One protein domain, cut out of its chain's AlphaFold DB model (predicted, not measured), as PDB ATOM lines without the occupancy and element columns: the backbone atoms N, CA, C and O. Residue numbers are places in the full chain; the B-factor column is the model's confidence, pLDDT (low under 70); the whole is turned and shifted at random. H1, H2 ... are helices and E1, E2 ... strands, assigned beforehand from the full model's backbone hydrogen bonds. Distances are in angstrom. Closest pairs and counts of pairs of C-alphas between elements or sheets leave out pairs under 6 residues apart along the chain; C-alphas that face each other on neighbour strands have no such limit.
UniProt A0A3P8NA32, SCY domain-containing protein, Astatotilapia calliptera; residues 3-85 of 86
ATOM      1  N   THR A   3      -4.579  43.342   3.228       60.47
ATOM      2  CA  THR A   3      -5.253  43.322   4.534       60.47
ATOM      3  C   THR A   3      -4.766  42.197   5.450       60.47
ATOM      4  O   THR A   3      -4.566  42.434   6.634       60.47
ATOM      5  N   ASN A   4      -4.480  41.007   4.911       69.31
ATOM      6  CA  ASN A   4      -4.064  39.851   5.722       69.31
ATOM      7  C   ASN A   4      -2.707  40.072   6.405       69.31
ATOM      8  O   ASN A   4      -2.557  39.756   7.578       69.31
ATOM      9  N   ALA A   5      -1.747  40.681   5.703       76.25
ATOM     10  CA  ALA A   5      -0.420  40.951   6.253       76.25
ATOM     11  C   ALA A   5      -0.467  41.964   7.410       76.25
ATOM     12  O   ALA A   5       0.203  41.772   8.419       76.25
ATOM     13  N   VAL A   6      -1.300  43.004   7.296       77.44
ATOM     14  CA  VAL A   6      -1.460  44.018   8.350       77.44
ATOM     15  C   VAL A   6      -2.073  43.399   9.605       77.44
ATOM     16  O   VAL A   6      -1.554  43.603  10.698       77.44
ATOM     17  N   VAL A   7      -3.121  42.582   9.460       80.44
ATOM     18  CA  VAL A   7      -3.764  41.899  10.596       80.44
ATOM     19  C   VAL A   7      -2.789  40.951  11.297       80.44
ATOM     20  O   VAL A   7      -2.714  40.951  12.525       80.44
ATOM     21  N   THR A   8      -1.995  40.192  10.536       83.56
ATOM     22  CA  THR A   8      -0.980  39.296  11.104       83.56
ATOM     23  C   THR A   8       0.092  40.067  11.871       83.56
ATOM     24  O   THR A   8       0.425  39.672  12.983       83.56
ATOM     25  N   VAL A   9       0.590  41.182  11.328       86.50
ATOM     26  CA  VAL A   9       1.596  42.021  12.003       86.50
ATOM     27  C   VAL A   9       1.038  42.627  13.293       86.50
ATOM     28  O   VAL A   9       1.705  42.597  14.321       86.50
ATOM     29  N   MET A  10      -0.202  43.120  13.282       83.31
ATOM     30  CA  MET A  10      -0.822  43.667  14.495       83.31
ATOM     31  C   MET A  10      -1.005  42.594  15.576       83.31
ATOM     32  O   MET A  10      -0.728  42.842  16.748       83.31
ATOM     33  N   TYR A  11      -1.427  41.387  15.192       87.88
ATOM     34  CA  TYR A  11      -1.610  40.278  16.128       87.88
ATOM     35  C   TYR A  11      -0.284  39.811  16.744       87.88
ATOM     36  O   TYR A  11      -0.206  39.613  17.956       87.88
ATOM     37  N   THR A  12       0.782  39.690  15.948       86.50
ATOM     38  CA  THR A  12       2.096  39.291  16.473       86.50
ATOM     39  C   THR A  12       2.690  40.358  17.390       86.50
ATOM     40  O   THR A  12       3.244  40.005  18.429       86.50
ATOM     41  N   VAL A  13       2.509  41.648  17.088       85.94
ATOM     42  CA  VAL A  13       2.907  42.752  17.981       85.94
ATOM     43  C   VAL A  13       2.183  42.667  19.330       85.94
ATOM     44  O   VAL A  13       2.825  42.784  20.375       85.94
ATOM     45  N   LEU A  14       0.874  42.391  19.333       80.56
ATOM     46  CA  LEU A  14       0.097  42.207  20.564       80.56
ATOM     47  C   LEU A  14       0.584  41.002  21.383       80.56
ATOM     48  O   LEU A  14       0.764  41.120  22.594       80.56
ATOM     49  N   LEU A  15       0.849  39.858  20.745       80.88
ATOM     50  CA  LEU A  15       1.359  38.669  21.438       80.88
ATOM     51  C   LEU A  15       2.732  38.912  22.084       80.88
ATOM     52  O   LEU A  15       2.959  38.499  23.223       80.88
ATOM     53  N   VAL A  16       3.631  39.614  21.389       81.06
ATOM     54  CA  VAL A  16       4.952  39.987  21.918       81.06
ATOM     55  C   VAL A  16       4.812  40.921  23.123       81.06
ATOM     56  O   VAL A  16       5.469  40.701  24.140       81.06
ATOM     57  N   TYR A  17       3.913  41.907  23.057       77.00
ATOM     58  CA  TYR A  17       3.635  42.832  24.162       77.00
ATOM     59  C   TYR A  17       3.097  42.110  25.412       77.00
ATOM     60  O   TYR A  17       3.566  42.339  26.533       77.00
ATOM     61  N   MET A  18       2.166  41.169  25.224       66.06
ATOM     62  CA  MET A  18       1.617  40.350  26.312       66.06
ATOM     63  C   MET A  18       2.675  39.417  26.923       66.06
ATOM     64  O   MET A  18       2.710  39.227  28.141       66.06
ATOM     65  N   HIS A  19       3.589  38.872  26.113       65.56
ATOM     66  CA  HIS A  19       4.713  38.084  26.624       65.56
ATOM     67  C   HIS A  19       5.679  38.939  27.457       65.56
ATOM     68  O   HIS A  19       6.131  38.507  28.517       65.56
ATOM     69  N   GLN A  20       5.960  40.167  27.017       59.31
ATOM     70  CA  GLN A  20       6.872  41.083  27.706       59.31
ATOM     71  C   GLN A  20       6.301  41.585  29.043       59.31
ATOM     72  O   GLN A  20       7.047  41.728  30.011       59.31
ATOM     73  N   SER A  21       4.978  41.748  29.138       58.41
ATOM     74  CA  SER A  21       4.277  42.134  30.375       58.41
ATOM     75  C   SER A  21       4.433  41.089  31.491       58.41
ATOM     76  O   SER A  21       4.586  41.440  32.656       58.41
ATOM     77  N   ASN A  22       4.515  39.801  31.135       58.66
ATOM     78  CA  ASN A  22       4.825  38.711  32.070       58.66
ATOM     79  C   ASN A  22       6.315  38.638  32.467       58.66
ATOM     80  O   ASN A  22       6.685  37.863  33.348       58.66
ATOM     81  N   LYS A  23       7.194  39.407  31.808       52.12
ATOM     82  CA  LYS A  23       8.648  39.438  32.042       52.12
ATOM     83  C   LYS A  23       9.112  40.704  32.762       52.12
ATOM     84  O   LYS A  23      10.318  40.957  32.797       52.12
ATOM     85  N   LEU A  24       8.201  41.481  33.355       50.38
ATOM     86  CA  LEU A  24       8.560  42.572  34.260       50.38
ATOM     87  C   LEU A  24       9.314  41.987  35.460       50.38
ATOM     88  O   LEU A  24       8.726  41.549  36.445       50.38
ATOM     89  N   LYS A  25      10.647  41.942  35.346       54.34
ATOM     90  CA  LYS A  25      11.538  41.643  36.463       54.34
ATOM     91  C   LYS A  25      11.182  42.614  37.593       54.34
ATOM     92  O   LYS A  25      11.146  43.820  37.333       54.34
ATOM     93  N   PRO A  26      10.917  42.121  38.813       49.94
ATOM     94  CA  PRO A  26      10.578  42.993  39.921       49.94
ATOM     95  C   PRO A  26      11.715  43.996  40.131       49.94
ATOM     96  O   PRO A  26      12.879  43.627  40.300       49.94
ATOM     97  N   THR A  27      11.381  45.282  40.059       43.78
ATOM     98  CA  THR A  27      12.298  46.381  40.364       43.78
ATOM     99  C   THR A  27      12.723  46.307  41.837       43.78
ATOM    100  O   THR A  27      11.957  45.807  42.666       43.78
ATOM    101  N   PRO A  28      13.910  46.820  42.216       56.81
ATOM    102  CA  PRO A  28      14.435  46.705  43.583       56.81
ATOM    103  C   PRO A  28      13.485  47.223  44.675       56.81
ATOM    104  O   PRO A  28      13.500  46.724  45.797       56.81
ATOM    105  N   SER A  29      12.607  48.176  44.342       57.12
ATOM    106  CA  SER A  29      11.565  48.656  45.248       57.12
ATOM    107  C   SER A  29      10.532  47.573  45.568       57.12
ATOM    108  O   SER A  29      10.215  47.383  46.733       57.12
ATOM    109  N   SER A  30      10.058  46.810  44.579       53.47
ATOM    110  CA  SER A  30       9.101  45.703  44.765       53.47
ATOM    111  C   SER A  30       9.674  44.519  45.563       53.47
ATOM    112  O   SER A  30       8.966  43.928  46.376       53.47
ATOM    113  N   LEU A  31      10.976  44.243  45.427       54.03
ATOM    114  CA  LEU A  31      11.701  43.249  46.233       54.03
ATOM    115  C   LEU A  31      11.792  43.641  47.714       54.03
ATOM    116  O   LEU A  31      11.703  42.774  48.583       54.03
ATOM    117  N   PHE A  32      11.913  44.936  48.018       50.62
ATOM    118  CA  PHE A  32      11.904  45.431  49.398       50.62
ATOM    119  C   PHE A  32      10.551  45.185  50.086       50.62
ATOM    120  O   PHE A  32      10.517  44.800  51.254       50.62
ATOM    121  N   TRP A  33       9.436  45.326  49.358       40.31
ATOM    122  CA  TRP A  33       8.104  44.980  49.873       40.31
ATOM    123  C   TRP A  33       7.930  43.465  50.025       40.31
ATOM    124  O   TRP A  33       7.443  43.015  51.060       40.31
ATOM    125  N   TYR A  34       8.406  42.675  49.056       41.06
ATOM    126  CA  TYR A  34       8.358  41.210  49.122       41.06
ATOM    127  C   TYR A  34       9.150  40.672  50.328       41.06
ATOM    128  O   TYR A  34       8.650  39.850  51.090       41.06
ATOM    129  N   SER A  35      10.340  41.224  50.594       48.75
ATOM    130  CA  SER A  35      11.152  40.890  51.776       48.75
ATOM    131  C   SER A  35      10.532  41.338  53.103       48.75
ATOM    132  O   SER A  35      10.930  40.829  54.148       48.75
ATOM    133  N   LYS A  36       9.622  42.314  53.096       48.44
ATOM    134  CA  LYS A  36       8.922  42.778  54.301       48.44
ATOM    135  C   LYS A  36       7.711  41.896  54.625       48.44
ATOM    136  O   LYS A  36       7.308  41.833  55.784       48.44
ATOM    137  N   GLN A  37       7.159  41.223  53.612       50.16
ATOM    138  CA  GLN A  37       6.008  40.327  53.723       50.16
ATOM    139  C   GLN A  37       6.385  38.971  54.344       50.16
ATOM    140  O   GLN A  37       5.625  38.441  55.151       50.16
ATOM    141  N   TYR A  38       7.563  38.432  54.014       54.03
ATOM    142  CA  TYR A  38       8.075  37.208  54.626       54.03
ATOM    143  C   TYR A  38       8.988  37.583  55.794       54.03
ATOM    144  O   TYR A  38      10.043  38.182  55.559       54.03
ATOM    145  N   PRO A  39       8.637  37.272  57.055       53.06
ATOM    146  CA  PRO A  39       9.619  37.374  58.120       53.06
ATOM    147  C   PRO A  39      10.795  36.492  57.706       53.06
ATOM    148  O   PRO A  39      10.615  35.292  57.510       53.06
ATOM    149  N   LYS A  40      11.986  37.081  57.525       54.19
ATOM    150  CA  LYS A  40      13.220  36.301  57.398       54.19
ATOM    151  C   LYS A  40      13.227  35.312  58.559       54.19
ATOM    152  O   LYS A  40      13.332  35.737  59.712       54.19
ATOM    153  N   VAL A  41      13.045  34.030  58.246       54.81
ATOM    154  CA  VAL A  41      12.944  32.940  59.227       54.81
ATOM    155  C   VAL A  41      14.172  32.961  60.145       54.81
ATOM    156  O   VAL A  41      14.037  32.801  61.353       54.81
ATOM    157  N   ASP A  42      15.324  33.369  59.608       52.78
ATOM    158  CA  ASP A  42      16.590  33.551  60.330       52.78
ATOM    159  C   ASP A  42      16.541  34.545  61.506       52.78
ATOM    160  O   ASP A  42      17.376  34.489  62.402       52.78
ATOM    161  N   CYS A  43      15.577  35.471  61.545       53.03
ATOM    162  CA  CYS A  43      15.388  36.395  62.674       53.03
ATOM    163  C   CYS A  43      14.182  36.031  63.551       53.03
ATOM    164  O   CYS A  43      13.935  36.668  64.582       53.03
ATOM    165  N   LEU A  44      13.403  35.036  63.136       63.66
ATOM    166  CA  LEU A  44      12.144  34.664  63.746       63.66
ATOM    167  C   LEU A  44      12.303  33.314  64.444       63.66
ATOM    168  O   LEU A  44      11.977  32.271  63.895       63.66
ATOM    169  N   VAL A  45      12.779  33.333  65.690       72.50
ATOM    170  CA  VAL A  45      12.903  32.098  66.474       72.50
ATOM    171  C   VAL A  45      11.507  31.538  66.765       72.50
ATOM    172  O   VAL A  45      10.726  32.106  67.547       72.50
ATOM    173  N   LEU A  46      11.189  30.431  66.102       79.94
ATOM    174  CA  LEU A  46       9.968  29.664  66.291       79.94
ATOM    175  C   LEU A  46      10.102  28.793  67.542       79.94
ATOM    176  O   LEU A  46      11.158  28.239  67.824       79.94
ATOM    177  N   LYS A  47       9.030  28.718  68.326       82.75
ATOM    178  CA  LYS A  47       8.952  27.939  69.567       82.75
ATOM    179  C   LYS A  47       8.124  26.674  69.381       82.75
ATOM    180  O   LYS A  47       8.451  25.638  69.944       82.75
ATOM    181  N   SER A  48       7.019  26.778  68.653       84.12
ATOM    182  CA  SER A  48       6.131  25.658  68.352       84.12
ATOM    183  C   SER A  48       5.274  25.992  67.138       84.12
ATOM    184  O   SER A  48       5.189  27.152  66.733       84.12
ATOM    185  N   TYR A  49       4.596  24.995  66.585       86.31
ATOM    186  CA  TYR A  49       3.602  25.190  65.539       86.31
ATOM    187  C   TYR A  49       2.346  24.375  65.839       86.31
ATOM    188  O   TYR A  49       2.365  23.430  66.629       86.31
ATOM    189  N   THR A  50       1.244  24.754  65.209       87.25
ATOM    190  CA  THR A  50      -0.013  24.009  65.227       87.25
ATOM    191  C   THR A  50      -0.540  23.949  63.808       87.25
ATOM    192  O   THR A  50      -0.644  24.975  63.139       87.25
ATOM    193  N   VAL A  51      -0.841  22.743  63.340       84.88
ATOM    194  CA  VAL A  51      -1.515  22.545  62.057       84.88
ATOM    195  C   VAL A  51      -3.002  22.772  62.289       84.88
ATOM    196  O   VAL A  51      -3.563  22.249  63.254       84.88
ATOM    197  N   GLN A  52      -3.621  23.604  61.459       81.50
ATOM    198  CA  GLN A  52      -5.060  23.807  61.521       81.50
ATOM    199  C   GLN A  52      -5.776  22.516  61.105       81.50
ATOM    200  O   GLN A  52      -5.378  21.886  60.132       81.50
ATOM    201  N   ASP A  53      -6.806  22.144  61.868       78.56
ATOM    202  CA  ASP A  53      -7.609  20.934  61.667       78.56
ATOM    203  C   ASP A  53      -8.111  20.816  60.214       78.56
ATOM    204  O   ASP A  53      -8.538  21.806  59.611       78.56
ATOM    205  N   ASP A  54      -8.106  19.592  59.685       70.81
ATOM    206  CA  ASP A  54      -8.585  19.243  58.345       70.81
ATOM    207  C   ASP A  54     -10.070  19.582  58.141       70.81
ATOM    208  O   ASP A  54     -10.533  19.732  57.010       70.81
ATOM    209  N   ASN A  55     -10.820  19.769  59.232       75.44
ATOM    210  CA  ASN A  55     -12.210  20.218  59.188       75.44
ATOM    211  C   ASN A  55     -12.374  21.699  58.773       75.44
ATOM    212  O   ASN A  55     -13.495  22.176  58.575       75.44
ATOM    213  N   CYS A  56     -11.279  22.454  58.631       69.25
ATOM    214  CA  CYS A  56     -11.290  23.821  58.115       69.25
ATOM    215  C   CYS A  56     -11.055  23.865  56.597       69.25
ATOM    216  O   CYS A  56     -10.111  23.285  56.072       69.25
ATOM    217  N   LYS A  57     -11.860  24.664  55.880       75.62
ATOM    218  CA  LYS A  57     -11.687  24.890  54.426       75.62
ATOM    219  C   LYS A  57     -10.336  25.516  54.060       75.62
ATOM    220  O   LYS A  57      -9.883  25.359  52.930       75.62
ATOM    221  N   LEU A  58      -9.734  26.264  54.983       78.38
ATOM    222  CA  LEU A  58      -8.438  26.900  54.795       78.38
ATOM    223  C   LEU A  58      -7.370  26.073  55.507       78.38
ATOM    224  O   LEU A  58      -7.379  25.977  56.734       78.38
ATOM    225  N   LYS A  59      -6.436  25.520  54.733       82.25
ATOM    226  CA  LYS A  59      -5.249  24.867  55.277       82.25
ATOM    227  C   LYS A  59      -4.256  25.938  55.712       82.25
ATOM    228  O   LYS A  59      -3.793  26.720  54.883       82.25
ATOM    229  N   ALA A  60      -3.928  25.973  56.997       85.81
ATOM    230  CA  ALA A  60      -2.933  26.890  57.535       85.81
ATOM    231  C   ALA A  60      -2.116  26.228  58.643       85.81
ATOM    232  O   ALA A  60      -2.558  25.296  59.316       85.81
ATOM    233  N   ILE A  61      -0.917  26.752  58.850       86.38
ATOM    234  CA  ILE A  61      -0.072  26.435  59.993       86.38
ATOM    235  C   ILE A  61       0.067  27.696  60.822       86.38
ATOM    236  O   ILE A  61       0.342  28.777  60.305       86.38
ATOM    237  N   ILE A  62      -0.127  27.551  62.124       87.12
ATOM    238  CA  ILE A  62       0.026  28.631  63.082       87.12
ATOM    239  C   ILE A  62       1.342  28.412  63.808       87.12
ATOM    240  O   ILE A  62       1.468  27.533  64.658       87.12
ATOM    241  N   PHE A  63       2.331  29.231  63.486       87.38
ATOM    242  CA  PHE A  63       3.596  29.270  64.195       87.38
ATOM    243  C   PHE A  63       3.491  30.150  65.431       87.38
ATOM    244  O   PHE A  63       2.948  31.254  65.392       87.38
ATOM    245  N   LYS A  64       4.079  29.688  66.527       87.69
ATOM    246  CA  LYS A  64       4.254  30.448  67.756       87.69
ATOM    247  C   LYS A  64       5.723  30.782  67.917       87.69
ATOM    248  O   LYS A  64       6.572  29.898  67.961       87.69
ATOM    249  N   THR A  65       6.033  32.063  68.022       85.19
ATOM    250  CA  THR A  65       7.406  32.541  68.233       85.19
ATOM    251  C   THR A  65       7.798  32.478  69.710       85.19
ATOM    252  O   THR A  65       6.935  32.454  70.594       85.19
ATOM    253  N   VAL A  66       9.097  32.542  70.012       83.81
ATOM    254  CA  VAL A  66       9.591  32.684  71.400       83.81
ATOM    255  C   VAL A  66       9.053  33.938  72.093       83.81
ATOM    256  O   VAL A  66       8.820  33.925  73.298       83.81
ATOM    257  N   LYS A  67       8.761  34.994  71.321       82.56
ATOM    258  CA  LYS A  67       8.104  36.226  71.789       82.56
ATOM    259  C   LYS A  67       6.579  36.087  71.914       82.56
ATOM    260  O   LYS A  67       5.881  37.093  71.996       82.56
ATOM    261  N   ASN A  68       6.059  34.859  71.894       83.19
ATOM    262  CA  ASN A  68       4.644  34.526  72.055       83.19
ATOM    263  C   ASN A  68       3.714  35.148  70.988       83.19
ATOM    264  O   ASN A  68       2.513  35.280  71.211       83.19
ATOM    265  N   ARG A  69       4.259  35.526  69.823       83.31
ATOM    266  CA  ARG A  69       3.478  35.979  68.659       83.31
ATOM    267  C   ARG A  69       3.027  34.787  67.827       83.31
ATOM    268  O   ARG A  69       3.833  33.877  67.627       83.31
ATOM    269  N   HIS A  70       1.796  34.850  67.326       84.00
ATOM    270  CA  HIS A  70       1.235  33.871  66.399       84.00
ATOM    271  C   HIS A  70       1.385  34.364  64.962       84.00
ATOM    272  O   HIS A  70       1.134  35.536  64.681       84.00
ATOM    273  N   ILE A  71       1.815  33.477  64.072       85.31
ATOM    274  CA  ILE A  71       2.007  33.746  62.648       85.31
ATOM    275  C   ILE A  71       1.261  32.671  61.876       85.31
ATOM    276  O   ILE A  71       1.565  31.490  62.021       85.31
ATOM    277  N   CYS A  72       0.293  33.088  61.067       83.88
ATOM    278  CA  CYS A  72      -0.407  32.199  60.150       83.88
ATOM    279  C   CYS A  72       0.404  32.065  58.863       83.88
ATOM    280  O   CYS A  72       0.832  33.068  58.292       83.88
ATOM    281  N   ALA A  73       0.596  30.833  58.416       84.88
ATOM    282  CA  ALA A  73       1.406  30.499  57.263       84.88
ATOM    283  C   ALA A  73       0.700  29.463  56.388       84.88
ATOM    284  O   ALA A  73      -0.041  28.613  56.885       84.88
ATOM    285  N   ASN A  74       0.937  29.532  55.080       84.25
ATOM    286  CA  ASN A  74       0.398  28.570  54.132       84.25
ATOM    287  C   ASN A  74       1.305  27.322  54.086       84.25
ATOM    288  O   ASN A  74       2.495  27.473  53.814       84.25
ATOM    289  N   PRO A  75       0.793  26.095  54.305       84.31
ATOM    290  CA  PRO A  75       1.588  24.863  54.202       84.31
ATOM    291  C   PRO A  75       2.246  24.640  52.838       84.31
ATOM    292  O   PRO A  75       3.204  23.874  52.732       84.31
ATOM    293  N   GLU A  76       1.743  25.278  51.784       84.94
ATOM    294  CA  GLU A  76       2.308  25.138  50.445       84.94
ATOM    295  C   GLU A  76       3.538  26.022  50.208       84.94
ATOM    296  O   GLU A  76       4.309  25.734  49.285       84.94
ATOM    297  N   ASP A  77       3.766  27.028  51.058       82.19
ATOM    298  CA  ASP A  77       4.911  27.925  50.952       82.19
ATOM    299  C   ASP A  77       6.228  27.168  51.185       82.19
ATOM    300  O   ASP A  77       6.377  26.372  52.115       82.19
ATOM    301  N   GLU A  78       7.232  27.454  50.357       81.19
ATOM    302  CA  GLU A  78       8.528  26.770  50.409       81.19
ATOM    303  C   GLU A  78       9.242  26.955  51.759       81.19
ATOM    304  O   GLU A  78       9.747  25.992  52.335       81.19
ATOM    305  N   TRP A  79       9.202  28.165  52.329       76.94
ATOM    306  CA  TRP A  79       9.806  28.456  53.636       76.94
ATOM    307  C   TRP A  79       9.147  27.672  54.783       76.94
ATOM    308  O   TRP A  79       9.820  27.273  55.736       76.94
ATOM    309  N   VAL A  80       7.842  27.410  54.679       81.00
ATOM    310  CA  VAL A  80       7.084  26.620  55.655       81.00
ATOM    311  C   VAL A  80       7.507  25.159  55.582       81.00
ATOM    312  O   VAL A  80       7.775  24.550  56.613       81.00
ATOM    313  N   LYS A  81       7.661  24.617  54.368       81.69
ATOM    314  CA  LYS A  81       8.149  23.248  54.136       81.69
ATOM    315  C   LYS A  81       9.559  23.031  54.682       81.69
ATOM    316  O   LYS A  81       9.799  22.021  55.333       81.69
ATOM    317  N   ILE A  82      10.468  23.984  54.468       74.62
ATOM    318  CA  ILE A  82      11.846  23.918  54.987       74.62
ATOM    319  C   ILE A  82      11.854  23.928  56.522       74.62
ATOM    320  O   ILE A  82      12.606  23.177  57.139       74.62
ATOM    321  N   THR A  83      10.971  24.719  57.138       71.62
ATOM    322  CA  THR A  83      10.842  24.813  58.602       71.62
ATOM    323  C   THR A  83      10.440  23.481  59.254       71.62
ATOM    324  O   THR A  83      10.799  23.242  60.398       71.62
ATOM    325  N   PHE A  84       9.730  22.590  58.548       62.97
ATOM    326  CA  PHE A  84       9.393  21.250  59.059       62.97
ATOM    327  C   PHE A  84      10.544  20.241  59.007       62.97
ATOM    328  O   PHE A  84      10.444  19.179  59.617       62.97
ATOM    329  N   LEU A  85      11.591  20.528  58.234       53.72
ATOM    330  CA  LEU A  85      12.699  19.606  57.976       53.72
ATOM    331  C   LEU A  85      13.946  19.908  58.825       53.72
ATOM    332  O   LEU A  85      14.936  19.191  58.696       53.72
TER     333      LEU A  85
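What this domain is: This is residues 3 to 85 of the 86 residues of the protein "SCY domain-containing protein" of Astatotilapia calliptera (UniProt A0A3P8NA32). A small head, made of a three-stranded antiparallel sheet with the short helix H3 close by, has a long helical arm in which H1 and most of H2 stick out into the open. The arm makes the length: residues 3 to 25 and 27 to 33 stand free. The printed part has 83 residues, with three named helices and three named strands that follow each other along the chain as H1 H2 E1 E2 E3 H3; helices hold 35 and strands 15 of the 50 residues in named elements, a mixed class of helices and strands, and the sheet's order is E1 E2 E3, all antiparallel. The whole is extended, with a radius of gyration of the C-alphas of 21.6 A, and spans 68 by 35 by 20 A.

Where its parts are: E1 is residues 46 to 51, 14.2 A long, with C-alpha 46 at (9.968, 29.664, 66.291). E2 is residues 61 to 65, 12.7 A, and E3 residues 70 to 73, 9.7 A. H3 is residues 78 to 83, 8.7 A, ending at C-alpha 83 (10.842, 24.813, 58.602). H2 is residues 28 to 37, 14.6 A. H1, residues 3 to 21, is 27.6 A long and begins at C-alpha 3 (-5.253, 43.322, 4.534).

How they stand to each other: The strands form a meander, each the antiparallel neighbour of the one before. The hairpin E1 and E2 stands at 160 degrees, with N 50 and O 62 within hydrogen-bond range at 2.8 A. The hairpin E2 and E3 stands at 144 degrees, with N 63 and O 71 at 2.8 A. H3 only grazes the sheet, with its residues 79 to 83; the closest C-alphas of E3 and H3 are those of Ala 73 and Val 80, 7.1 A apart. H1 and H2 are apart, and neither is on the sheet. In H1, H2 and H3 every O i to N i+4 pair is within hydrogen-bond range.

The domain as a whole: The C-alphas of Thr 3 and Val 66 are the two farthest apart, at 69.3 A. Without the free stretches, the body spans 32 by 32 by 20 A. The printed part has no cut, and no link is long. Mean pLDDT of the printed part is 71.6; it is under 70 in residues 3 to 4, 18 to 44, 56 and 84 to 85.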